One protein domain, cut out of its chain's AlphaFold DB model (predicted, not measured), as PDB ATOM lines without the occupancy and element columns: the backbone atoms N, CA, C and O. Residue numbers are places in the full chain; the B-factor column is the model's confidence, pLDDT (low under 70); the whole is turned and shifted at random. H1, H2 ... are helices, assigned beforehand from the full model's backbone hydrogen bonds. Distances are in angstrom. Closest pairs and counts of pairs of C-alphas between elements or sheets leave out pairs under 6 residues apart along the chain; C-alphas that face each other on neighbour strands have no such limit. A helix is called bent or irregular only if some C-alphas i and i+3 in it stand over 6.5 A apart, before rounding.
ATOM      1  N   ARG A   2      -5.169 -43.218  -3.279       77.62
ATOM      2  CA  ARG A   2      -6.606 -42.934  -3.023       77.62
ATOM      3  C   ARG A   2      -7.378 -42.354  -4.218       77.62
ATOM      4  O   ARG A   2      -8.491 -42.787  -4.464       77.62
ATOM      5  N   LEU A   3      -6.768 -41.441  -4.981       76.88
ATOM      6  CA  LEU A   3      -7.379 -40.878  -6.193       76.88
ATOM      7  C   LEU A   3      -7.570 -41.939  -7.286       76.88
ATOM      8  O   LEU A   3      -8.652 -42.058  -7.834       76.88
ATOM      9  N   ALA A   4      -6.532 -42.727  -7.580       77.25
ATOM     10  CA  ALA A   4      -6.606 -43.780  -8.590       77.25
ATOM     11  C   ALA A   4      -7.676 -44.821  -8.230       77.25
ATOM     12  O   ALA A   4      -8.489 -45.177  -9.071       77.25
ATOM     13  N   LEU A   5      -7.738 -45.226  -6.956       83.94
ATOM     14  CA  LEU A   5      -8.793 -46.103  -6.452       83.94
ATOM     15  C   LEU A   5     -10.177 -45.469  -6.624       83.94
ATOM     16  O   LEU A   5     -11.090 -46.127  -7.098       83.94
ATOM     17  N   GLN A   6     -10.330 -44.187  -6.292       81.38
ATOM     18  CA  GLN A   6     -11.591 -43.470  -6.461       81.38
ATOM     19  C   GLN A   6     -12.026 -43.395  -7.927       81.38
ATOM     20  O   GLN A   6     -13.197 -43.600  -8.205       81.38
ATOM     21  N   ILE A   7     -11.101 -43.134  -8.857       78.94
ATOM     22  CA  ILE A   7     -11.381 -43.131 -10.300       78.94
ATOM     23  C   ILE A   7     -11.832 -44.525 -10.745       78.94
ATOM     24  O   ILE A   7     -12.868 -44.648 -11.386       78.94
ATOM     25  N   VAL A   8     -11.104 -45.577 -10.364       84.31
ATOM     26  CA  VAL A   8     -11.446 -46.960 -10.731       84.31
ATOM     27  C   VAL A   8     -12.819 -47.353 -10.182       84.31
ATOM     28  O   VAL A   8     -13.660 -47.850 -10.928       84.31
ATOM     29  N   VAL A   9     -13.077 -47.084  -8.900       87.25
ATOM     30  CA  VAL A   9     -14.373 -47.374  -8.266       87.25
ATOM     31  C   VAL A   9     -15.481 -46.545  -8.907       87.25
ATOM     32  O   VAL A   9     -16.568 -47.060  -9.122       87.25
ATOM     33  N   ALA A  10     -15.219 -45.291  -9.264       86.62
ATOM     34  CA  ALA A  10     -16.191 -44.442  -9.933       86.62
ATOM     35  C   ALA A  10     -16.568 -44.945 -11.325       86.62
ATOM     36  O   ALA A  10     -17.745 -44.971 -11.660       86.62
ATOM     37  N   VAL A  11     -15.586 -45.370 -12.120       84.19
ATOM     38  CA  VAL A  11     -15.819 -45.948 -13.449       84.19
ATOM     39  C   VAL A  11     -16.624 -47.241 -13.336       84.19
ATOM     40  O   VAL A  11     -17.595 -47.420 -14.074       84.19
ATOM     41  N   ALA A  12     -16.274 -48.106 -12.377       86.75
ATOM     42  CA  ALA A  12     -17.008 -49.338 -12.107       86.75
ATOM     43  C   ALA A  12     -18.446 -49.056 -11.640       86.75
ATOM     44  O   ALA A  12     -19.389 -49.610 -12.195       86.75
ATOM     45  N   LEU A  13     -18.636 -48.155 -10.670       90.06
ATOM     46  CA  LEU A  13     -19.965 -47.742 -10.211       90.06
ATOM     47  C   LEU A  13     -20.780 -47.121 -11.341       90.06
ATOM     48  O   LEU A  13     -21.946 -47.460 -11.490       90.06
ATOM     49  N   GLY A  14     -20.168 -46.274 -12.167       85.56
ATOM     50  CA  GLY A  14     -20.823 -45.680 -13.325       85.56
ATOM     51  C   GLY A  14     -21.371 -46.736 -14.282       85.56
ATOM     52  O   GLY A  14     -22.486 -46.583 -14.769       85.56
ATOM     53  N   PHE A  15     -20.624 -47.822 -14.497       84.56
ATOM     54  CA  PHE A  15     -21.065 -48.955 -15.309       84.56
ATOM     55  C   PHE A  15     -22.230 -49.701 -14.646       84.56
ATOM     56  O   PHE A  15     -23.270 -49.910 -15.265       84.56
ATOM     57  N   PHE A  16     -22.104 -50.048 -13.362       87.31
ATOM     58  CA  PHE A  16     -23.164 -50.761 -12.641       87.31
ATOM     59  C   PHE A  16     -24.450 -49.940 -12.496       87.31
ATOM     60  O   PHE A  16     -25.536 -50.512 -12.532       87.31
ATOM     61  N   LEU A  17     -24.348 -48.612 -12.384       87.25
ATOM     62  CA  LEU A  17     -25.487 -47.696 -12.296       87.25
ATOM     63  C   LEU A  17     -26.278 -47.579 -13.603       87.25
ATOM     64  O   LEU A  17     -27.414 -47.109 -13.569       87.25
ATOM     65  N   MET A  18     -25.741 -48.040 -14.734       85.38
ATOM     66  CA  MET A  18     -26.495 -48.071 -15.987       85.38
ATOM     67  C   MET A  18     -27.715 -48.988 -15.900       85.38
ATOM     68  O   MET A  18     -28.764 -48.648 -16.429       85.38
ATOM     69  N   SER A  19     -27.609 -50.129 -15.213       84.88
ATOM     70  CA  SER A  19     -28.721 -51.076 -15.070       84.88
ATOM     71  C   SER A  19     -29.925 -50.497 -14.304       84.88
ATOM     72  O   SER A  19     -31.021 -50.490 -14.870       84.88
ATOM     73  N   PRO A  20     -29.775 -49.960 -13.074       87.00
ATOM     74  CA  PRO A  20     -30.896 -49.349 -12.364       87.00
ATOM     75  C   PRO A  20     -31.397 -48.075 -13.051       87.00
ATOM     76  O   PRO A  20     -32.591 -47.794 -12.985       87.00
ATOM     77  N   LEU A  21     -30.529 -47.325 -13.745       84.00
ATOM     78  CA  LEU A  21     -30.960 -46.192 -14.565       84.00
ATOM     79  C   LEU A  21     -31.840 -46.654 -15.737       84.00
ATOM     80  O   LEU A  21     -32.903 -46.082 -15.955       84.00
ATOM     81  N   GLY A  22     -31.429 -47.726 -16.421       83.81
ATOM     82  CA  GLY A  22     -32.198 -48.421 -17.454       83.81
ATOM     83  C   GLY A  22     -33.606 -48.758 -17.001       83.81
ATOM     84  O   GLY A  22     -34.583 -48.343 -17.620       83.81
ATOM     85  N   TRP A  23     -33.695 -49.453 -15.871       84.88
ATOM     86  CA  TRP A  23     -34.963 -49.856 -15.276       84.88
ATOM     87  C   TRP A  23     -35.827 -48.657 -14.860       84.88
ATOM     88  O   TRP A  23     -37.029 -48.636 -15.109       84.88
ATOM     89  N   PHE A  24     -35.223 -47.614 -14.282       83.38
ATOM     90  CA  PHE A  24     -35.947 -46.392 -13.931       83.38
ATOM     91  C   PHE A  24     -36.555 -45.710 -15.166       83.38
ATOM     92  O   PHE A  24     -37.717 -45.308 -15.142       83.38
ATOM     93  N   PHE A  25     -35.797 -45.613 -16.260       79.50
ATOM     94  CA  PHE A  25     -36.278 -45.019 -17.509       79.50
ATOM     95  C   PHE A  25     -37.378 -45.857 -18.169       79.50
ATOM     96  O   PHE A  25     -38.314 -45.281 -18.718       79.50
ATOM     97  N   GLU A  26     -37.321 -47.188 -18.065       82.62
ATOM     98  CA  GLU A  26     -38.413 -48.073 -18.499       82.62
ATOM     99  C   GLU A  26     -39.708 -47.803 -17.734       82.62
ATOM    100  O   GLU A  26     -40.755 -47.631 -18.351       82.62
ATOM    101  N   ILE A  27     -39.646 -47.704 -16.401       87.38
ATOM    102  CA  ILE A  27     -40.826 -47.414 -15.569       87.38
ATOM    103  C   ILE A  27     -41.435 -46.057 -15.933       87.38
ATOM    104  O   ILE A  27     -42.654 -45.913 -15.998       87.38
ATOM    105  N   MET A  28     -40.583 -45.062 -16.177       81.25
ATOM    106  CA  MET A  28     -41.001 -43.706 -16.533       81.25
ATOM    107  C   MET A  28     -41.449 -43.577 -18.000       81.25
ATOM    108  O   MET A  28     -41.887 -42.498 -18.397       81.25
ATOM    109  N   ASN A  29     -41.360 -44.651 -18.800       77.00
ATOM    110  CA  ASN A  29     -41.575 -44.653 -20.251       77.00
ATOM    111  C   ASN A  29     -40.752 -43.574 -20.978       77.00
ATOM    112  O   ASN A  29     -41.228 -42.915 -21.904       77.00
ATOM    113  N   TRP A  30     -39.513 -43.362 -20.536       72.69
ATOM    114  CA  TRP A  30     -38.602 -42.402 -21.148       72.69
ATOM    115  C   TRP A  30     -37.768 -43.073 -22.251       72.69
ATOM    116  O   TRP A  30     -37.178 -44.129 -22.014       72.69
ATOM    117  N   PRO A  31     -37.660 -42.465 -23.446       65.06
ATOM    118  CA  PRO A  31     -37.180 -43.144 -24.655       65.06
ATOM    119  C   PRO A  31     -35.653 -43.261 -24.775       65.06
ATOM    120  O   PRO A  31     -35.169 -43.913 -25.689       65.06
ATOM    121  N   THR A  32     -34.871 -42.642 -23.887       66.75
ATOM    122  CA  THR A  32     -33.433 -42.439 -24.148       66.75
ATOM    123  C   THR A  32     -32.534 -43.435 -23.426       66.75
ATOM    124  O   THR A  32     -31.723 -44.125 -24.036       66.75
ATOM    125  N   PHE A  33     -32.663 -43.516 -22.102       70.75
ATOM    126  CA  PHE A  33     -31.778 -44.326 -21.264       70.75
ATOM    127  C   PHE A  33     -32.475 -45.570 -20.713       70.75
ATOM    128  O   PHE A  33     -32.076 -46.044 -19.660       70.75
ATOM    129  N   HIS A  34     -33.494 -46.104 -21.397       76.88
ATOM    130  CA  HIS A  34     -34.047 -47.430 -21.088       76.88
ATOM    131  C   HIS A  34     -33.059 -48.545 -21.473       76.88
ATOM    132  O   HIS A  34     -32.066 -48.289 -22.160       76.88
ATOM    133  N   SER A  35     -33.313 -49.793 -21.061       79.12
ATOM    134  CA  SER A  35     -32.369 -50.911 -21.261       79.12
ATOM    135  C   SER A  35     -31.887 -51.047 -22.712       79.12
ATOM    136  O   SER A  35     -30.684 -51.098 -22.967       79.12
ATOM    137  N   TRP A  36     -32.813 -51.021 -23.676       75.31
ATOM    138  CA  TRP A  36     -32.485 -51.112 -25.098       75.31
ATOM    139  C   TRP A  36     -31.674 -49.907 -25.600       75.31
ATOM    140  O   TRP A  36     -30.664 -50.114 -26.269       75.31
ATOM    141  N   GLY A  37     -32.029 -48.675 -25.218       69.94
ATOM    142  CA  GLY A  37     -31.278 -47.469 -25.593       69.94
ATOM    143  C   GLY A  37     -29.853 -47.462 -25.028       69.94
ATOM    144  O   GLY A  37     -28.899 -47.128 -25.730       69.94
ATOM    145  N   LEU A  38     -29.673 -47.936 -23.791       77.00
ATOM    146  CA  LEU A  38     -28.352 -48.096 -23.181       77.00
ATOM    147  C   LEU A  38     -27.507 -49.162 -23.886       77.00
ATOM    148  O   LEU A  38     -26.306 -48.961 -24.046       77.00
ATOM    149  N   MET A  39     -28.112 -50.261 -24.342       71.88
ATOM    150  CA  MET A  39     -27.402 -51.316 -25.079       71.88
ATOM    151  C   MET A  39     -27.008 -50.909 -26.509       71.88
ATOM    152  O   MET A  39     -26.033 -51.447 -27.026       71.88
ATOM    153  N   HIS A  40     -27.719 -49.964 -27.133       66.75
ATOM    154  CA  HIS A  40     -27.570 -49.632 -28.561       66.75
ATOM    155  C   HIS A  40     -26.994 -48.231 -28.833       66.75
ATOM    156  O   HIS A  40     -27.139 -47.711 -29.934       66.75
ATOM    157  N   GLY A  41     -26.307 -47.626 -27.859       63.34
ATOM    158  CA  GLY A  41     -25.506 -46.413 -28.089       63.34
ATOM    159  C   GLY A  41     -25.674 -45.308 -27.051       63.34
ATOM    160  O   GLY A  41     -24.795 -44.454 -26.932       63.34
ATOM    161  N   GLY A  42     -26.734 -45.335 -26.236       66.12
ATOM    162  CA  GLY A  42     -26.895 -44.412 -25.104       66.12
ATOM    163  C   GLY A  42     -25.779 -44.561 -24.063       66.12
ATOM    164  O   GLY A  42     -25.403 -43.591 -23.412       66.12
ATOM    165  N   SER A  43     -25.163 -45.746 -23.978       65.19
ATOM    166  CA  SER A  43     -24.017 -46.034 -23.109       65.19
ATOM    167  C   SER A  43     -22.858 -45.042 -23.225       65.19
ATOM    168  O   SER A  43     -22.227 -44.743 -22.209       65.19
ATOM    169  N   PHE A  44     -22.601 -44.507 -24.423       66.81
ATOM    170  CA  PHE A  44     -21.460 -43.627 -24.697       66.81
ATOM    171  C   PHE A  44     -21.504 -42.309 -23.928       66.81
ATOM    172  O   PHE A  44     -20.453 -41.798 -23.551       66.81
ATOM    173  N   SER A  45     -22.695 -41.790 -23.624       69.31
ATOM    174  CA  SER A  45     -22.846 -40.591 -22.795       69.31
ATOM    175  C   SER A  45     -23.178 -40.916 -21.353       69.31
ATOM    176  O   SER A  45     -22.658 -40.283 -20.429       69.31
ATOM    177  N   THR A  46     -24.019 -41.926 -21.144       74.88
ATOM    178  CA  THR A  46     -24.526 -42.261 -19.821       74.88
ATOM    179  C   THR A  46     -23.420 -42.795 -18.934       74.88
ATOM    180  O   THR A  46     -23.332 -42.392 -17.777       74.88
ATOM    181  N   TRP A  47     -22.540 -43.656 -19.454       79.81
ATOM    182  CA  TRP A  47     -21.499 -44.266 -18.636       79.81
ATOM    183  C   TRP A  47     -20.453 -43.251 -18.158       79.81
ATOM    184  O   TRP A  47     -20.253 -43.174 -16.943       79.81
ATOM    185  N   PRO A  48     -19.835 -42.408 -19.014       77.44
ATOM    186  CA  PRO A  48     -18.923 -41.368 -18.536       77.44
ATOM    187  C   PRO A  48     -19.597 -40.400 -17.562       77.44
ATOM    188  O   PRO A  48     -18.990 -40.007 -16.565       77.44
ATOM    189  N   THR A  49     -20.867 -40.065 -17.800       81.31
ATOM    190  CA  THR A  49     -21.633 -39.177 -16.919       81.31
ATOM    191  C   THR A  49     -21.873 -39.809 -15.551       81.31
ATOM    192  O   THR A  49     -21.583 -39.190 -14.528       81.31
ATOM    193  N   LEU A  50     -22.334 -41.061 -15.503       84.31
ATOM    194  CA  LEU A  50     -22.532 -41.798 -14.255       84.31
ATOM    195  C   LEU A  50     -21.211 -42.081 -13.542       84.31
ATOM    196  O   LEU A  50     -21.171 -42.067 -12.314       84.31
ATOM    197  N   ALA A  51     -20.126 -42.303 -14.282       83.94
ATOM    198  CA  ALA A  51     -18.791 -42.438 -13.715       83.94
ATOM    199  C   ALA A  51     -18.337 -41.123 -13.072       83.94
ATOM    200  O   ALA A  51     -17.810 -41.135 -11.962       83.94
ATOM    201  N   LEU A  52     -18.601 -39.981 -13.705       82.56
ATOM    202  CA  LEU A  52     -18.300 -38.665 -13.144       82.56
ATOM    203  C   LEU A  52     -19.161 -38.378 -11.908       82.56
ATOM    204  O   LEU A  52     -18.626 -37.984 -10.874       82.56
ATOM    205  N   ILE A  53     -20.464 -38.664 -11.964       82.31
ATOM    206  CA  ILE A  53     -21.367 -38.565 -10.807       82.31
ATOM    207  C   ILE A  53     -20.864 -39.459  -9.672       82.31
ATOM    208  O   ILE A  53     -20.710 -38.990  -8.548       82.31
ATOM    209  N   SER A  54     -20.528 -40.716  -9.959       87.44
ATOM    210  CA  SER A  54     -19.997 -41.660  -8.970       87.44
ATOM    211  C   SER A  54     -18.688 -41.166  -8.370       87.44
ATOM    212  O   SER A  54     -18.518 -41.193  -7.156       87.44
ATOM    213  N   PHE A  55     -17.774 -40.652  -9.194       83.88
ATOM    214  CA  PHE A  55     -16.500 -40.091  -8.748       83.88
ATOM    215  C   PHE A  55     -16.711 -38.951  -7.761       83.88
ATOM    216  O   PHE A  55     -16.066 -38.878  -6.709       83.88
ATOM    217  N   VAL A  56     -17.656 -38.084  -8.094       82.12
ATOM    218  CA  VAL A  56     -18.016 -36.929  -7.299       82.12
ATOM    219  C   VAL A  56     -18.733 -37.340  -6.008       82.12
ATOM    220  O   VAL A  56     -18.360 -36.859  -4.939       82.12
ATOM    221  N   LEU A  57     -19.680 -38.276  -6.054       82.94
ATOM    222  CA  LEU A  57     -20.361 -38.801  -4.867       82.94
ATOM    223  C   LEU A  57     -19.389 -39.514  -3.925       82.94
ATOM    224  O   LEU A  57     -19.421 -39.285  -2.718       82.94
ATOM    225  N   LEU A  58     -18.456 -40.303  -4.464       85.25
ATOM    226  CA  LEU A  58     -17.389 -40.908  -3.672       85.25
ATOM    227  C   LEU A  58     -16.563 -39.839  -2.958       85.25
ATOM    228  O   LEU A  58     -16.206 -40.037  -1.803       85.25
ATOM    229  N   SER A  59     -16.322 -38.681  -3.583       81.25
ATOM    230  CA  SER A  59     -15.566 -37.584  -2.962       81.25
ATOM    231  C   SER A  59     -16.279 -36.916  -1.775       81.25
ATOM    232  O   SER A  59     -15.639 -36.175  -1.029       81.25
ATOM    233  N   LEU A  60     -17.571 -37.198  -1.559       78.88
ATOM    234  CA  LEU A  60     -18.296 -36.789  -0.351       78.88
ATOM    235  C   LEU A  60     -17.955 -37.676   0.853       78.88
ATOM    236  O   LEU A  60     -18.025 -37.214   1.997       78.88
ATOM    237  N   LEU A  61     -17.551 -38.930   0.612       82.31
ATOM    238  CA  LEU A  61     -17.180 -39.858   1.673       82.31
ATOM    239  C   LEU A  61     -15.904 -39.372   2.369       82.31
ATOM    240  O   LEU A  61     -14.938 -38.991   1.702       82.31
ATOM    241  N   PRO A  62     -15.837 -39.443   3.710       77.19
ATOM    242  CA  PRO A  62     -14.693 -38.948   4.473       77.19
ATOM    243  C   PRO A  62     -13.362 -39.582   4.045       77.19
ATOM    244  O   PRO A  62     -12.316 -38.949   4.162       77.19
ATOM    245  N   TRP A  63     -13.397 -40.791   3.478       77.25
ATOM    246  CA  TRP A  63     -12.207 -41.500   3.010       77.25
ATOM    247  C   TRP A  63     -11.613 -40.957   1.699       77.25
ATOM    248  O   TRP A  63     -10.404 -41.078   1.475       77.25
ATOM    249  N   PHE A  64     -12.447 -40.323   0.868       69.88
ATOM    250  CA  PHE A  64     -12.103 -39.776  -0.452       69.88
ATOM    251  C   PHE A  64     -12.314 -38.252  -0.540       69.88
ATOM    252  O   PHE A  64     -12.178 -37.667  -1.616       69.88
ATOM    253  N   ARG A  65     -12.608 -37.596   0.593       66.19
ATOM    254  CA  ARG A  65     -12.805 -36.145   0.709       66.19
ATOM    255  C   ARG A  65     -11.635 -35.379   0.108       66.19
ATOM    256  O   ARG A  65     -10.552 -35.316   0.688       66.19
ATOM    257  N   ARG A  66     -11.865 -34.765  -1.054       64.00
ATOM    258  CA  ARG A  66     -10.895 -33.847  -1.673       64.00
ATOM    259  C   ARG A  66     -11.503 -32.730  -2.517       64.00
ATOM    260  O   ARG A  66     -10.760 -31.845  -2.928       64.00
ATOM    261  N   ILE A  67     -12.818 -32.722  -2.745       61.19
ATOM    262  CA  ILE A  67     -13.464 -31.735  -3.617       61.19
ATOM    263  C   ILE A  67     -14.560 -31.019  -2.827       61.19
ATOM    264  O   ILE A  67     -15.590 -31.599  -2.506       61.19
ATOM    265  N   LEU A  68     -14.315 -29.750  -2.496       59.31
ATOM    266  CA  LEU A  68     -15.262 -28.892  -1.772       59.31
ATOM    267  C   LEU A  68     -16.566 -28.640  -2.547       59.31
ATOM    268  O   LEU A  68     -17.594 -28.420  -1.921       59.31
ATOM    269  N   ASP A  69     -16.532 -28.736  -3.879       72.88
ATOM    270  CA  ASP A  69     -17.680 -28.480  -4.763       72.88
ATOM    271  C   ASP A  69     -18.336 -29.774  -5.284       72.88
ATOM    272  O   ASP A  69     -19.053 -29.755  -6.281       72.88
ATOM    273  N   ALA A  70     -18.073 -30.919  -4.650       77.69
ATOM    274  CA  ALA A  70     -18.515 -32.216  -5.151       77.69
ATOM    275  C   ALA A  70     -20.032 -32.278  -5.387       77.69
ATOM    276  O   ALA A  70     -20.477 -32.536  -6.496       77.69
ATOM    277  N   SER A  71     -20.850 -31.953  -4.390       78.62
ATOM    278  CA  SER A  71     -22.309 -31.973  -4.557       78.62
ATOM    279  C   SER A  71     -22.782 -31.118  -5.740       78.62
ATOM    280  O   SER A  71     -23.633 -31.564  -6.499       78.62
ATOM    281  N   LEU A  72     -22.185 -29.943  -5.960       83.50
ATOM    282  CA  LEU A  72     -22.524 -29.060  -7.082       83.50
ATOM    283  C   LEU A  72     -22.136 -29.658  -8.441       83.50
ATOM    284  O   LEU A  72     -22.897 -29.530  -9.395       83.50
ATOM    285  N   LEU A  73     -20.992 -30.345  -8.531       82.50
ATOM    286  CA  LEU A  73     -20.568 -31.038  -9.752       82.50
ATOM    287  C   LEU A  73     -21.474 -32.227 -10.083       82.50
ATOM    288  O   LEU A  73     -21.834 -32.409 -11.243       82.50
ATOM    289  N   ALA A  74     -21.874 -33.012  -9.078       82.19
ATOM    290  CA  ALA A  74     -22.798 -34.130  -9.272       82.19
ATOM    291  C   ALA A  74     -24.171 -33.623  -9.717       82.19
ATOM    292  O   ALA A  74     -24.731 -34.136 -10.682       82.19
ATOM    293  N   THR A  75     -24.680 -32.577  -9.062       83.12
ATOM    294  CA  THR A  75     -25.937 -31.927  -9.443       83.12
ATOM    295  C   THR A  75     -25.864 -31.348 -10.857       83.12
ATOM    296  O   THR A  75     -26.797 -31.535 -11.633       83.12
ATOM    297  N   GLY A  76     -24.747 -30.716 -11.230       84.00
ATOM    298  CA  GLY A  76     -24.522 -30.223 -12.590       84.00
ATOM    299  C   GLY A  76     -24.567 -31.343 -13.634       84.00
ATOM    300  O   GLY A  76     -25.302 -31.234 -14.612       84.00
ATOM    301  N   ALA A  77     -23.866 -32.451 -13.389       84.19
ATOM    302  CA  ALA A  77     -23.873 -33.616 -14.277       84.19
ATOM    303  C   ALA A  77     -25.256 -34.277 -14.396       84.19
ATOM    304  O   ALA A  77     -25.657 -34.667 -15.491       84.19
ATOM    305  N   LEU A  78     -26.017 -34.358 -13.298       82.69
ATOM    306  CA  LEU A  78     -27.399 -34.850 -13.316       82.69
ATOM    307  C   LEU A  78     -28.325 -33.942 -14.136       82.69
ATOM    308  O   LEU A  78     -29.157 -34.440 -14.896       82.69
ATOM    309  N   ILE A  79     -28.168 -32.619 -14.017       85.62
ATOM    310  CA  ILE A  79     -28.916 -31.651 -14.829       85.62
ATOM    311  C   ILE A  79     -28.568 -31.818 -16.309       85.62
ATOM    312  O   ILE A  79     -29.480 -31.921 -17.126       85.62
ATOM    313  N   GLY A  80     -27.280 -31.911 -16.646       84.19
ATOM    314  CA  GLY A  80     -26.829 -32.155 -18.017       84.19
ATOM    315  C   GLY A  80     -27.436 -33.429 -18.608       84.19
ATOM    316  O   GLY A  80     -28.023 -33.384 -19.685       84.19
ATOM    317  N   LEU A  81     -27.397 -34.539 -17.860       80.56
ATOM    318  CA  LEU A  81     -28.005 -35.812 -18.265       80.56
ATOM    319  C   LEU A  81     -29.520 -35.682 -18.492       80.56
ATOM    320  O   LEU A  81     -30.058 -36.248 -19.441       80.56
ATOM    321  N   SER A  82     -30.204 -34.924 -17.632       80.94
ATOM    322  CA  SER A  82     -31.648 -34.690 -17.739       80.94
ATOM    323  C   SER A  82     -31.994 -33.871 -18.983       80.94
ATOM    324  O   SER A  82     -32.929 -34.220 -19.696       80.94
ATOM    325  N   ILE A  83     -31.219 -32.822 -19.287       82.62
ATOM    326  CA  ILE A  83     -31.391 -32.001 -20.497       82.62
ATOM    327  C   ILE A  83     -31.180 -32.854 -21.753       82.62
ATOM    328  O   ILE A  83     -32.006 -32.798 -22.662       82.62
ATOM    329  N   THR A  84     -30.130 -33.682 -21.788       78.12
ATOM    330  CA  THR A  84     -29.901 -34.645 -22.879       78.12
ATOM    331  C   THR A  84     -31.075 -35.614 -23.025       78.12
ATOM    332  O   THR A  84     -31.522 -35.875 -24.137       78.12
ATOM    333  N   GLY A  85     -31.620 -36.104 -21.907       73.00
ATOM    334  CA  GLY A  85     -32.814 -36.945 -21.904       73.00
ATOM    335  C   GLY A  85     -34.017 -36.259 -22.553       73.00
ATOM    336  O   GLY A  85     -34.637 -36.854 -23.428       73.00
ATOM    337  N   VAL A  86     -34.312 -35.011 -22.168       76.81
ATOM    338  CA  VAL A  86     -35.448 -34.236 -22.699       76.81
ATOM    339  C   VAL A  86     -35.297 -33.954 -24.191       76.81
ATOM    340  O   VAL A  86     -36.270 -34.143 -24.916       76.81
ATOM    341  N   LEU A  87     -34.103 -33.570 -24.658       75.38
ATOM    342  CA  LEU A  87     -33.856 -33.266 -26.074       75.38
ATOM    343  C   LEU A  87     -34.291 -34.391 -27.006       75.38
ATOM    344  O   LEU A  87     -34.943 -34.105 -28.006       75.38
ATOM    345  N   LEU A  88     -34.002 -35.645 -26.644       68.44
ATOM    346  CA  LEU A  88     -34.395 -36.802 -27.450       68.44
ATOM    347  C   LEU A  88     -35.901 -37.054 -27.479       68.44
ATOM    348  O   LEU A  88     -36.409 -37.571 -28.467       68.44
ATOM    349  N   VAL A  89     -36.631 -36.702 -26.418       65.12
ATOM    350  CA  VAL A  89     -38.102 -36.812 -26.419       65.12
ATOM    351  C   VAL A  89     -38.723 -35.682 -27.237       65.12
ATOM    352  O   VAL A  89     -39.798 -35.828 -27.814       65.12
ATOM    353  N   THR A  90     -38.050 -34.534 -27.265       63.69
ATOM    354  CA  THR A  90     -38.511 -33.311 -27.915       63.69
ATOM    355  C   THR A  90     -37.969 -33.148 -29.328       63.69
ATOM    356  O   THR A  90     -37.929 -32.018 -29.805       63.69
ATOM    357  N   GLU A  91     -37.584 -34.227 -30.012       54.16
ATOM    358  CA  GLU A  91     -37.437 -34.224 -31.470       54.16
ATOM    359  C   GLU A  91     -38.789 -34.530 -32.153       54.16
ATOM    360  O   GLU A  91     -39.075 -35.683 -32.480       54.16
ATOM    361  N   PRO A  92     -39.652 -33.536 -32.444       44.88
ATOM    362  CA  PRO A  92     -40.621 -33.669 -33.509       44.88
ATOM    363  C   PRO A  92     -39.936 -33.260 -34.817       44.88
ATOM    364  O   PRO A  92     -39.584 -32.097 -35.020       44.88
ATOM    365  N   SER A  93     -39.740 -34.242 -35.695       44.53
ATOM    366  CA  SER A  93     -39.830 -34.122 -37.159       44.53
ATOM    367  C   SER A  93     -39.899 -32.677 -37.694       44.53
ATOM    368  O   SER A  93     -40.991 -32.113 -37.789       44.53
ATOM    369  N   GLY A  94     -38.766 -32.062 -38.059       49.56
ATOM    370  CA  GLY A  94     -38.832 -30.754 -38.733       49.56
ATOM    371  C   GLY A  94     -37.588 -29.872 -38.784       49.56
ATOM    372  O   GLY A  94     -37.663 -28.809 -39.388       49.56
ATOM    373  N   GLY A  95     -36.455 -30.254 -38.187       54.84
ATOM    374  CA  GLY A  95     -35.233 -29.446 -38.293       54.84
ATOM    375  C   GLY A  95     -35.241 -28.151 -37.465       54.84
ATOM    376  O   GLY A  95     -34.533 -27.205 -37.803       54.84
ATOM    377  N   ASN A  96     -36.053 -28.076 -36.404       55.47
ATOM    378  CA  ASN A  96     -36.124 -26.887 -35.555       55.47
ATOM    379  C   ASN A  96     -34.893 -26.757 -34.633       55.47
ATOM    380  O   ASN A  96     -34.409 -27.767 -34.120       55.47
ATOM    381  N   PRO A  97     -34.412 -25.524 -34.379       64.56
ATOM    382  CA  PRO A  97     -33.336 -25.266 -33.422       64.56
ATOM    383  C   PRO A  97     -33.757 -25.633 -31.992       64.56
ATOM    384  O   PRO A  97     -34.952 -25.726 -31.696       64.56
ATOM    385  N   VAL A  98     -32.775 -25.796 -31.091       73.25
ATOM    386  CA  VAL A  98     -33.029 -26.150 -29.681       73.25
ATOM    387  C   VAL A  98     -34.124 -25.278 -29.081       73.25
ATOM    388  O   VAL A  98     -34.032 -24.046 -29.152       73.25
ATOM    389  N   PRO A  99     -35.131 -25.887 -28.433       82.12
ATOM    390  CA  PRO A  99     -36.183 -25.132 -27.792       82.12
ATOM    391  C   PRO A  99     -35.632 -24.108 -26.798       82.12
ATOM    392  O   PRO A  99     -34.842 -24.434 -25.909       82.12
ATOM    393  N   VAL A 100     -36.102 -22.864 -26.903       83.56
ATOM    394  CA  VAL A 100     -35.628 -21.739 -26.077       83.56
ATOM    395  C   VAL A 100     -35.737 -22.038 -24.578       83.56
ATOM    396  O   VAL A 100     -34.876 -21.623 -23.803       83.56
ATOM    397  N   TYR A 101     -36.747 -22.806 -24.158       83.31
ATOM    398  CA  TYR A 101     -36.903 -23.193 -22.756       83.31
ATOM    399  C   TYR A 101     -35.742 -24.060 -22.247       83.31
ATOM    400  O   TYR A 101     -35.326 -23.881 -21.107       83.31
ATOM    401  N   LEU A 102     -35.152 -24.934 -23.074       85.38
ATOM    402  CA  LEU A 102     -33.985 -25.733 -22.683       85.38
ATOM    403  C   LEU A 102     -32.736 -24.870 -22.546       85.38
ATOM    404  O   LEU A 102     -31.964 -25.050 -21.603       85.38
ATOM    405  N   LEU A 103     -32.565 -23.888 -23.435       88.06
ATOM    406  CA  LEU A 103     -31.489 -22.907 -23.306       88.06
ATOM    407  C   LEU A 103     -31.647 -22.109 -22.011       88.06
ATOM    408  O   LEU A 103     -30.681 -21.986 -21.263       88.06
ATOM    409  N   ALA A 104     -32.856 -21.636 -21.707       87.56
ATOM    410  CA  ALA A 104     -33.147 -20.896 -20.482       87.56
ATOM    411  C   ALA A 104     -32.945 -21.745 -19.215       87.56
ATOM    412  O   ALA A 104     -32.355 -21.263 -18.248       87.56
ATOM    413  N   MET A 105     -33.373 -23.013 -19.219       88.19
ATOM    414  CA  MET A 105     -33.145 -23.938 -18.103       88.19
ATOM    415  C   MET A 105     -31.654 -24.194 -17.892       88.19
ATOM    416  O   MET A 105     -31.170 -24.076 -16.769       88.19
ATOM    417  N   THR A 106     -30.909 -24.469 -18.966       91.12
ATOM    418  CA  THR A 106     -29.457 -24.688 -18.893       91.12
ATOM    419  C   THR A 106     -28.745 -23.457 -18.334       91.12
ATOM    420  O   THR A 106     -27.927 -23.577 -17.419       91.12
ATOM    421  N   PHE A 107     -29.105 -22.270 -18.831       93.88
ATOM    422  CA  PHE A 107     -28.578 -20.995 -18.354       93.88
ATOM    423  C   PHE A 107     -28.865 -20.807 -16.865       93.88
ATOM    424  O   PHE A 107     -27.944 -20.576 -16.086       93.88
ATOM    425  N   GLY A 108     -30.133 -20.931 -16.459       90.62
ATOM    426  CA  GLY A 108     -30.576 -20.685 -15.089       90.62
ATOM    427  C   GLY A 108     -29.958 -21.662 -14.093       90.62
ATOM    428  O   GLY A 108     -29.388 -21.239 -13.088       90.62
ATOM    429  N   CYS A 109     -29.998 -22.962 -14.392       90.81
ATOM    430  CA  CYS A 109     -29.377 -23.987 -13.557       90.81
ATOM    431  C   CYS A 109     -27.865 -23.775 -13.441       90.81
ATOM    432  O   CYS A 109     -27.328 -23.805 -12.333       90.81
ATOM    433  N   SER A 110     -27.179 -23.512 -14.559       92.25
ATOM    434  CA  SER A 110     -25.740 -23.242 -14.536       92.25
ATOM    435  C   SER A 110     -25.419 -21.976 -13.744       92.25
ATOM    436  O   SER A 110     -24.527 -22.006 -12.902       92.25
ATOM    437  N   ALA A 111     -26.169 -20.887 -13.932       91.69
ATOM    438  CA  ALA A 111     -25.967 -19.635 -13.210       91.69
ATOM    439  C   ALA A 111     -26.110 -19.820 -11.693       91.69
ATOM    440  O   ALA A 111     -25.234 -19.401 -10.937       91.69
ATOM    441  N   VAL A 112     -27.164 -20.507 -11.245       93.00
ATOM    442  CA  VAL A 112     -27.394 -20.780  -9.818       93.00
ATOM    443  C   VAL A 112     -26.279 -21.651  -9.239       93.00
ATOM    444  O   VAL A 112     -25.697 -21.304  -8.211       93.00
ATOM    445  N   LEU A 113     -25.934 -22.761  -9.898       90.25
ATOM    446  CA  LEU A 113     -24.903 -23.666  -9.388       90.25
ATOM    447  C   LEU A 113     -23.511 -23.019  -9.407       90.25
ATOM    448  O   LEU A 113     -22.759 -23.156  -8.442       90.25
ATOM    449  N   CYS A 114     -23.172 -22.281 -10.467       91.56
ATOM    450  CA  CYS A 114     -21.907 -21.558 -10.582       91.56
ATOM    451  C   CYS A 114     -21.797 -20.435  -9.550       91.56
ATOM    452  O   CYS A 114     -20.708 -20.197  -9.037       91.56
ATOM    453  N   TYR A 115     -22.902 -19.770  -9.203       90.56
ATOM    454  CA  TYR A 115     -22.908 -18.757  -8.148       90.56
ATOM    455  C   TYR A 115     -22.545 -19.354  -6.779       90.56
ATOM    456  O   TYR A 115     -21.870 -18.711  -5.979       90.56
ATOM    457  N   LEU A 116     -22.944 -20.596  -6.509       90.50
ATOM    458  CA  LEU A 116     -22.647 -21.278  -5.244       90.50
ATOM    459  C   LEU A 116     -21.267 -21.954  -5.223       90.50
ATOM    460  O   LEU A 116     -20.756 -22.281  -4.150       90.50
ATOM    461  N   ALA A 117     -20.663 -22.182  -6.388       87.62
ATOM    462  CA  ALA A 117     -19.436 -22.954  -6.530       87.62
ATOM    463  C   ALA A 117     -18.176 -22.122  -6.275       87.62
ATOM    464  O   ALA A 117     -18.056 -20.982  -6.721       87.62
ATOM    465  N   ARG A 118     -17.156 -22.734  -5.656       85.81
ATOM    466  CA  ARG A 118     -15.818 -22.115  -5.596       85.81
ATOM    467  C   ARG A 118     -15.114 -22.158  -6.950       85.81
ATOM    468  O   ARG A 118     -14.293 -21.292  -7.243       85.81
ATOM    469  N   ARG A 119     -15.403 -23.179  -7.763       87.50
ATOM    470  CA  ARG A 119     -14.848 -23.371  -9.112       87.50
ATOM    471  C   ARG A 119     -15.971 -23.441 -10.155       87.50
ATOM    472  O   ARG A 119     -16.282 -24.529 -10.640       87.50
ATOM    473  N   PRO A 120     -16.570 -22.297 -10.526       88.31
ATOM    474  CA  PRO A 120     -17.773 -22.258 -11.359       88.31
ATOM    475  C   PRO A 120     -17.573 -22.881 -12.750       88.31
ATOM    476  O   PRO A 120     -18.459 -23.558 -13.258       88.31
ATOM    477  N   TRP A 121     -16.375 -22.773 -13.329       89.81
ATOM    478  CA  TRP A 121     -16.069 -23.384 -14.627       89.81
ATOM    479  C   TRP A 121     -16.153 -24.916 -14.630       89.81
ATOM    480  O   TRP A 121     -16.552 -25.498 -15.635       89.81
ATOM    481  N   LEU A 122     -15.828 -25.578 -13.511       86.75
ATOM    482  CA  LEU A 122     -15.965 -27.032 -13.398       86.75
ATOM    483  C   LEU A 122     -17.436 -27.448 -13.366       86.75
ATOM    484  O   LEU A 122     -17.781 -28.503 -13.885       86.75
ATOM    485  N   VAL A 123     -18.296 -26.620 -12.771       86.50
ATOM    486  CA  VAL A 123     -19.741 -26.860 -12.705       86.50
ATOM    487  C   VAL A 123     -20.385 -26.664 -14.071       86.50
ATOM    488  O   VAL A 123     -21.127 -27.539 -14.508       86.50
ATOM    489  N   ALA A 124     -20.047 -25.586 -14.782       89.44
ATOM    490  CA  ALA A 124     -20.500 -25.384 -16.158       89.44
ATOM    491  C   ALA A 124     -20.066 -26.546 -17.071       89.44
ATOM    492  O   ALA A 124     -20.873 -27.070 -17.837       89.44
ATOM    493  N   LEU A 125     -18.819 -27.010 -16.924       88.00
ATOM    494  CA  LEU A 125     -18.323 -28.183 -17.639       88.00
ATOM    495  C   LEU A 125     -19.093 -29.454 -17.253       88.00
ATOM    496  O   LEU A 125     -19.451 -30.229 -18.132       88.00
ATOM    497  N   ALA A 126     -19.388 -29.665 -15.968       86.38
ATOM    498  CA  ALA A 126     -20.166 -30.816 -15.510       86.38
ATOM    499  C   ALA A 126     -21.585 -30.840 -16.102       86.38
ATOM    500  O   ALA A 126     -22.068 -31.913 -16.443       86.38
ATOM    501  N   VAL A 127     -22.221 -29.677 -16.280       87.50
ATOM    502  CA  VAL A 127     -23.519 -29.552 -16.969       87.50
ATOM    503  C   VAL A 127     -23.399 -29.867 -18.465       87.50
ATOM    504  O   VAL A 127     -24.282 -30.512 -19.021       87.50
ATOM    505  N   ALA A 128     -22.316 -29.444 -19.121       86.62
ATOM    506  CA  ALA A 128     -22.132 -29.621 -20.564       86.62
ATOM    507  C   ALA A 128     -21.642 -31.025 -20.975       86.62
ATOM    508  O   ALA A 128     -21.978 -31.508 -22.054       86.62
ATOM    509  N   LEU A 129     -20.850 -31.693 -20.128       84.50
ATOM    510  CA  LEU A 129     -20.188 -32.964 -20.448       84.50
ATOM    511  C   LEU A 129     -21.128 -34.081 -20.928       84.50
ATOM    512  O   LEU A 129     -20.775 -34.729 -21.912       84.50
ATOM    513  N   PRO A 130     -22.302 -34.316 -20.309       82.88
ATOM    514  CA  PRO A 130     -23.223 -35.350 -20.775       82.88
ATOM    515  C   PRO A 130     -23.629 -35.160 -22.239       82.88
ATOM    516  O   PRO A 130     -23.695 -36.136 -22.978       82.88
ATOM    517  N   MET A 131     -23.808 -33.908 -22.674       80.50
ATOM    518  CA  MET A 131     -24.146 -33.577 -24.059       80.50
ATOM    519  C   MET A 131     -22.971 -33.795 -25.010       80.50
ATOM    520  O   MET A 131     -23.121 -34.407 -26.060       80.50
ATOM    521  N   ILE A 132     -21.775 -33.352 -24.613       82.94
ATOM    522  CA  ILE A 132     -20.556 -33.518 -25.417       82.94
ATOM    523  C   ILE A 132     -20.273 -35.007 -25.659       82.94
ATOM    524  O   ILE A 132     -19.918 -35.406 -26.766       82.94
ATOM    525  N   PHE A 133     -20.448 -35.844 -24.632       80.06
ATOM    526  CA  PHE A 133     -20.301 -37.289 -24.788       80.06
ATOM    527  C   PHE A 133     -21.466 -37.925 -25.545       80.06
ATOM    528  O   PHE A 133     -21.254 -38.929 -26.220       80.06
ATOM    529  N   PHE A 134     -22.670 -37.359 -25.472       75.94
ATOM    530  CA  PHE A 134     -23.794 -37.808 -26.293       75.94
ATOM    531  C   PHE A 134     -23.503 -37.658 -27.780       75.94
ATOM    532  O   PHE A 134     -23.648 -38.628 -28.521       75.94
ATOM    533  N   ASP A 135     -22.940 -36.526 -28.190       76.50
ATOM    534  CA  ASP A 135     -22.583 -36.326 -29.591       76.50
ATOM    535  C   ASP A 135     -21.460 -37.241 -30.077       76.50
ATOM    536  O   ASP A 135     -21.353 -37.474 -31.276       76.50
ATOM    537  N   SER A 136     -20.649 -37.830 -29.189       74.81
ATOM    538  CA  SER A 136     -19.561 -38.737 -29.594       74.81
ATOM    539  C   SER A 136     -20.029 -39.970 -30.386       74.81
ATOM    540  O   SER A 136     -19.212 -40.639 -31.018       74.81
ATOM    541  N   GLN A 137     -21.341 -40.221 -30.441       70.44
ATOM    542  CA  GLN A 137     -21.974 -41.174 -31.353       70.44
ATOM    543  C   GLN A 137     -21.633 -40.933 -32.833       70.44
ATOM    544  O   GLN A 137     -21.627 -41.895 -33.603       70.44
ATOM    545  N   PHE A 138     -21.268 -39.707 -33.243       73.19
ATOM    546  CA  PHE A 138     -20.805 -39.442 -34.614       73.19
ATOM    547  C   PHE A 138     -19.591 -40.302 -35.003       73.19
ATOM    548  O   PHE A 138     -19.404 -40.590 -36.181       73.19
ATOM    549  N   LEU A 139     -18.779 -40.749 -34.033       77.19
ATOM    550  CA  LEU A 139     -17.621 -41.619 -34.274       77.19
ATOM    551  C   LEU A 139     -18.016 -43.002 -34.808       77.19
ATOM    552  O   LEU A 139     -17.179 -43.699 -35.376       77.19
ATOM    553  N   MET A 140     -19.272 -43.405 -34.612       75.62
ATOM    554  CA  MET A 140     -19.825 -44.670 -35.097       75.62
ATOM    555  C   MET A 140     -20.612 -44.513 -36.401       75.62
ATOM    556  O   MET A 140     -21.088 -45.506 -36.949       75.62
ATOM    557  N   MET A 141     -20.772 -43.282 -36.892       77.62
ATOM    558  CA  MET A 141     -21.535 -43.000 -38.101       77.62
ATOM    559  C   MET A 141     -20.674 -43.170 -39.355       77.62
ATOM    560  O   MET A 141     -19.469 -42.905 -39.328       77.62
ATOM    561  N   PRO A 142     -21.279 -43.585 -40.479       85.12
ATOM    562  CA  PRO A 142     -20.586 -43.590 -41.755       85.12
ATOM    563  C   PRO A 142     -20.267 -42.145 -42.182       85.12
ATOM    564  O   PRO A 142     -20.979 -41.197 -41.845       85.12
ATOM    565  N   TRP A 143     -19.138 -41.970 -42.873       83.06
ATOM    566  CA  TRP A 143     -18.518 -40.658 -43.116       83.06
ATOM    567  C   TRP A 143     -19.427 -39.658 -43.848       83.06
ATOM    568  O   TRP A 143     -19.382 -38.457 -43.589       83.06
ATOM    569  N   ASP A 144     -20.280 -40.160 -44.731       86.38
ATOM    570  CA  ASP A 144     -21.285 -39.407 -45.478       86.38
ATOM    571  C   ASP A 144     -22.358 -38.765 -44.580       86.38
ATOM    572  O   ASP A 144     -22.863 -37.691 -44.905       86.38
ATOM    573  N   ALA A 145     -22.648 -39.357 -43.418       84.06
ATOM    574  CA  ALA A 145     -23.604 -38.828 -42.444       84.06
ATOM    575  C   ALA A 145     -22.974 -37.862 -41.419       84.06
ATOM    576  O   ALA A 145     -23.688 -37.062 -40.809       84.06
ATOM    577  N   VAL A 146     -21.647 -37.888 -41.240       85.50
ATOM    578  CA  VAL A 146     -20.949 -37.123 -40.188       85.50
ATOM    579  C   VAL A 146     -21.128 -35.617 -40.361       85.50
ATOM    580  O   VAL A 146     -21.441 -34.927 -39.396       85.50
ATOM    581  N   LEU A 147     -20.967 -35.081 -41.574       84.12
ATOM    582  CA  LEU A 147     -21.104 -33.634 -41.804       84.12
ATOM    583  C   LEU A 147     -22.532 -33.138 -41.525       84.12
ATOM    584  O   LEU A 147     -22.718 -32.079 -40.919       84.12
ATOM    585  N   GLY A 148     -23.539 -33.928 -41.912       82.06
ATOM    586  CA  GLY A 148     -24.941 -33.655 -41.587       82.06
ATOM    587  C   GLY A 148     -25.178 -33.666 -40.077       82.06
ATOM    588  O   GLY A 148     -25.758 -32.732 -39.529       82.06
ATOM    589  N   TYR A 149     -24.633 -34.663 -39.382       82.12
ATOM    590  CA  TYR A 149     -24.727 -34.758 -37.929       82.12
ATOM    591  C   TYR A 149     -24.037 -33.590 -37.208       82.12
ATOM    592  O   TYR A 149     -24.622 -32.995 -36.310       82.12
ATOM    593  N   LEU A 150     -22.818 -33.216 -37.608       82.56
ATOM    594  CA  LEU A 150     -22.084 -32.103 -36.996       82.56
ATOM    595  C   LEU A 150     -22.820 -30.769 -37.179       82.56
ATOM    596  O   LEU A 150     -22.925 -29.977 -36.245       82.56
ATOM    597  N   SER A 151     -23.339 -30.513 -38.379       80.12
ATOM    598  CA  SER A 151     -24.070 -29.273 -38.659       80.12
ATOM    599  C   SER A 151     -25.405 -29.188 -37.915       80.12
ATOM    600  O   SER A 151     -25.762 -28.121 -37.413       80.12
ATOM    601  N   PHE A 152     -26.121 -30.304 -37.788       78.31
ATOM    602  CA  PHE A 152     -27.413 -30.318 -37.117       78.31
ATOM    603  C   PHE A 152     -27.275 -30.499 -35.599       78.31
ATOM    604  O   PHE A 152     -27.581 -29.583 -34.842       78.31
ATOM    605  N   ASN A 153     -26.741 -31.629 -35.139       79.38
ATOM    606  CA  ASN A 153     -26.659 -31.941 -33.712       79.38
ATOM    607  C   ASN A 153     -25.592 -31.106 -33.002       79.38
ATOM    608  O   ASN A 153     -25.888 -30.406 -32.036       79.38
ATOM    609  N   VAL A 154     -24.358 -31.067 -33.505       81.56
ATOM    610  CA  VAL A 154     -23.300 -30.369 -32.756       81.56
ATOM    611  C   VAL A 154     -23.512 -28.853 -32.782       81.56
ATOM    612  O   VAL A 154     -23.562 -28.217 -31.727       81.56
ATOM    613  N   LEU A 155     -23.660 -28.252 -33.966       82.75
ATOM    614  CA  LEU A 155     -23.756 -26.792 -34.089       82.75
ATOM    615  C   LEU A 155     -25.117 -26.228 -33.676       82.75
ATOM    616  O   LEU A 155     -25.149 -25.144 -33.097       82.75
ATOM    617  N   SER A 156     -26.221 -26.925 -33.958       81.31
ATOM    618  CA  SER A 156     -27.561 -26.396 -33.659       81.31
ATOM    619  C   SER A 156     -28.094 -26.845 -32.301       81.31
ATOM    620  O   SER A 156     -29.024 -26.209 -31.804       81.31
ATOM    621  N   VAL A 157     -27.497 -27.873 -31.675       83.06
ATOM    622  CA  VAL A 157     -27.922 -28.388 -30.365       83.06
ATOM    623  C   VAL A 157     -26.865 -28.234 -29.281       83.06
ATOM    624  O   VAL A 157     -27.044 -27.457 -28.334       83.06
ATOM    625  N   THR A 158     -25.740 -28.920 -29.418       86.31
ATOM    626  CA  THR A 158     -24.754 -29.016 -28.335       86.31
ATOM    627  C   THR A 158     -24.011 -27.719 -28.083       86.31
ATOM    628  O   THR A 158     -23.809 -27.348 -26.922       86.31
ATOM    629  N   VAL A 159     -23.644 -26.986 -29.135       88.50
ATOM    630  CA  VAL A 159     -22.982 -25.682 -29.009       88.50
ATOM    631  C   VAL A 159     -23.889 -24.665 -28.299       88.50
ATOM    632  O   VAL A 159     -23.420 -24.076 -27.324       88.50
ATOM    633  N   PRO A 160     -25.170 -24.473 -28.674       89.75
ATOM    634  CA  PRO A 160     -26.081 -23.585 -27.952       89.75
ATOM    635  C   PRO A 160     -26.273 -23.945 -26.478       89.75
ATOM    636  O   PRO A 160     -26.244 -23.058 -25.626       89.75
ATOM    637  N   ILE A 161     -26.432 -25.228 -26.150       88.31
ATOM    638  CA  ILE A 161     -26.645 -25.673 -24.763       88.31
ATOM    639  C   ILE A 161     -25.376 -25.493 -23.935       88.31
ATOM    640  O   ILE A 161     -25.414 -24.921 -22.845       88.31
ATOM    641  N   THR A 162     -24.231 -25.905 -24.477       90.94
ATOM    642  CA  THR A 162     -22.928 -25.709 -23.832       90.94
ATOM    643  C   THR A 162     -22.645 -24.220 -23.644       90.94
ATOM    644  O   THR A 162     -22.309 -23.781 -22.545       90.94
ATOM    645  N   GLY A 163     -22.860 -23.419 -24.689       91.75
ATOM    646  CA  GLY A 163     -22.742 -21.967 -24.649       91.75
ATOM    647  C   GLY A 163     -23.646 -21.353 -23.584       91.75
ATOM    648  O   GLY A 163     -23.181 -20.542 -22.792       91.75
ATOM    649  N   SER A 164     -24.898 -21.802 -23.487       92.62
ATOM    650  CA  SER A 164     -25.843 -21.373 -22.455       92.62
ATOM    651  C   SER A 164     -25.340 -21.670 -21.035       92.62
ATOM    652  O   SER A 164     -25.384 -20.794 -20.165       92.62
ATOM    653  N   ALA A 165     -24.766 -22.856 -20.800       92.31
ATOM    654  CA  ALA A 165     -24.161 -23.191 -19.511       92.31
ATOM    655  C   ALA A 165     -23.006 -22.232 -19.154       92.31
ATOM    656  O   ALA A 165     -22.941 -21.732 -18.027       92.31
ATOM    657  N   PHE A 166     -22.123 -21.918 -20.108       95.00
ATOM    658  CA  PHE A 166     -21.018 -20.974 -19.894       95.00
ATOM    659  C   PHE A 166     -21.476 -19.511 -19.786       95.00
ATOM    660  O   PHE A 166     -20.886 -18.742 -19.026       95.00
ATOM    661  N   LEU A 167     -22.551 -19.115 -20.469       95.62
ATOM    662  CA  LEU A 167     -23.173 -17.803 -20.280       95.62
ATOM    663  C   LEU A 167     -23.765 -17.675 -18.874       95.62
ATOM    664  O   LEU A 167     -23.570 -16.646 -18.227       95.62
ATOM    665  N   GLY A 168     -24.406 -18.730 -18.360       93.19
ATOM    666  CA  GLY A 168     -24.878 -18.783 -16.975       93.19
ATOM    667  C   GLY A 168     -23.732 -18.612 -15.974       93.19
ATOM    668  O   GLY A 168     -23.835 -17.829 -15.028       93.19
ATOM    669  N   MET A 169     -22.589 -19.254 -16.231       95.44
ATOM    670  CA  MET A 169     -21.359 -19.050 -15.458       95.44
ATOM    671  C   MET A 169     -20.881 -17.588 -15.500       95.44
ATOM    672  O   MET A 169     -20.524 -17.026 -14.463       95.44
ATOM    673  N   GLY A 170     -20.890 -16.958 -16.679       94.31
ATOM    674  CA  GLY A 170     -20.542 -15.545 -16.846       94.31
ATOM    675  C   GLY A 170     -21.467 -14.614 -16.057       94.31
ATOM    676  O   GLY A 170     -20.991 -13.713 -15.365       94.31
ATOM    677  N   ALA A 171     -22.777 -14.878 -16.083       94.00
ATOM    678  CA  ALA A 171     -23.767 -14.139 -15.302       94.00
ATOM    679  C   ALA A 171     -23.537 -14.292 -13.790       94.00
ATOM    680  O   ALA A 171     -23.545 -13.300 -13.060       94.00
ATOM    681  N   ALA A 172     -23.249 -15.509 -13.320       93.00
ATOM    682  CA  ALA A 172     -22.902 -15.762 -11.923       93.00
ATOM    683  C   ALA A 172     -21.649 -14.985 -11.489       93.00
ATOM    684  O   ALA A 172     -21.606 -14.424 -10.392       93.00
ATOM    685  N   TYR A 173     -20.639 -14.911 -12.360       92.56
ATOM    686  CA  TYR A 173     -19.415 -14.158 -12.101       92.56
ATOM    687  C   TYR A 173     -19.663 -12.644 -12.025       92.56
ATOM    688  O   TYR A 173     -19.162 -11.979 -11.115       92.56
ATOM    689  N   ALA A 174     -20.473 -12.102 -12.940       92.12
ATOM    690  CA  ALA A 174     -20.881 -10.700 -12.918       92.12
ATOM    691  C   ALA A 174     -21.665 -10.355 -11.639       92.12
ATOM    692  O   ALA A 174     -21.380  -9.343 -10.998       92.12
ATOM    693  N   ALA A 175     -22.583 -11.231 -11.218       91.12
ATOM    694  CA  ALA A 175     -23.347 -11.068  -9.981       91.12
ATOM    695  C   ALA A 175     -22.448 -11.068  -8.732       91.12
ATOM    696  O   ALA A 175     -22.634 -10.244  -7.840       91.12
ATOM    697  N   HIS A 176     -21.434 -11.940  -8.674       88.69
ATOM    698  CA  HIS A 176     -20.460 -11.946  -7.574       88.69
ATOM    699  C   HIS A 176     -19.687 -10.633  -7.465       88.69
ATOM    700  O   HIS A 176     -19.550 -10.100  -6.364       88.69
ATOM    701  N   ARG A 177     -19.222 -10.091  -8.597       87.56
ATOM    702  CA  ARG A 177     -18.512  -8.802  -8.624       87.56
ATOM    703  C   ARG A 177     -19.399  -7.630  -8.209       87.56
ATOM    704  O   ARG A 177     -18.910  -6.714  -7.563       87.56
ATOM    705  N   ALA A 178     -20.688  -7.658  -8.542       86.88
ATOM    706  CA  ALA A 178     -21.619  -6.598  -8.158       86.88
ATOM    707  C   ALA A 178     -21.886  -6.550  -6.640       86.88
ATOM    708  O   ALA A 178     -22.154  -5.482  -6.098       86.88
ATOM    709  N   VAL A 179     -21.811  -7.696  -5.951       84.62
ATOM    710  CA  VAL A 179     -22.072  -7.805  -4.503       84.62
ATOM    711  C   VAL A 179     -20.803  -7.603  -3.661       84.62
ATOM    712  O   VAL A 179     -20.896  -7.227  -2.493       84.62
ATOM    713  N   ARG A 180     -19.614  -7.854  -4.225       69.31
ATOM    714  CA  ARG A 180     -18.311  -7.722  -3.546       69.31
ATOM    715  C   ARG A 180     -17.345  -6.881  -4.400       69.31
ATOM    716  O   ARG A 180     -16.525  -7.483  -5.099       69.31
TER     717      ARG A 180
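Overview. This is residues 2 to 180 of the 181 residues of an uncharacterized protein of Nitrospirae bacterium (UniProt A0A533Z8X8). H3, H4 and H5 stand side by side in an up-and-down row, and the bent helix H6 and the long H7 cover one face of it. H1 and H2 pack on H3 at one end of the row, and H4 is in the middle of the whole. H3, H4, H5, H6b and H7 form an up-and-down bundle, each running against the one before it in the chain. The printed part has 179 residues with seven named helices, H1 to H7 in order, and no named strand; the class is all helix. It is compact, with a radius of gyration of the C-alphas of 16.8 A and spans of 48 by 40 by 32 A.

Along the chain. H1, residues 2 to 16, begins at C-alpha 2 (-6.606, -42.934, -3.023) and is 20.7 A long. H2 is residues 18 to 27, 14.4 A. H3, residues 35 to 58, 25.2 A, is irregular, with C-alphas 40 and 43 7.4 A apart and a kink of 101 degrees near residue 43. H4, residues 70 to 89, is 29.3 A long, and H5, residues 100 to 116, is 24.6 A. H6, residues 120 to 140, was assigned as one helix by its hydrogen bonds but is bent, with C-alphas 127 and 130 6.9 A apart; its arms are H6a, residues 120 to 127, 10.8 A, and H6b, residues 130 to 140, 17.4 A. H7, residues 143 to 179, 50.8 A, ends at C-alpha 179 (-22.072, -7.805, -4.503); it is only just irregular, with C-alphas 144 and 147 6.8 A apart, and has a kink of 38 degrees near residue 154.

Arrangement. H1 touches H3 at residues 47 to 58 alone; the closest C-alphas, Gly 14 and Ala 51, are 3.8 A apart. H3 and H4 are a hairpin at a shallow tilt of 16 degrees, closest at the C-alphas of Ile 53 and Ala 74, 4.9 A. H4 and H5 are a hairpin at 4 degrees, closest at the C-alphas of Leu 72 and Leu 113, 6.3 A. H5 and H7 touch at a steep tilt of 44 degrees, closest at the C-alphas of Ala 111 and Gly 168, 4.0 A. Every O i to N i+4 pair is within hydrogen-bond range in H1, H2, H5 and H6a; the counts are 15 of 20 in H3, 14 of 16 in H4, 28 of 33 in H7 and 2 of 7 in H6b, where 6 of 8 O i to N i+3 pairs are within range.

Size, cuts and confidence. The C-alphas farthest apart, Asp 144 and Arg 180, are 52.6 A apart. The printed part has no cut; H3 to H4 is the long link. Confidence is under 70 at residues 31 to 32, 37, 40 to 45, 64 to 68, 88 to 97 and 180.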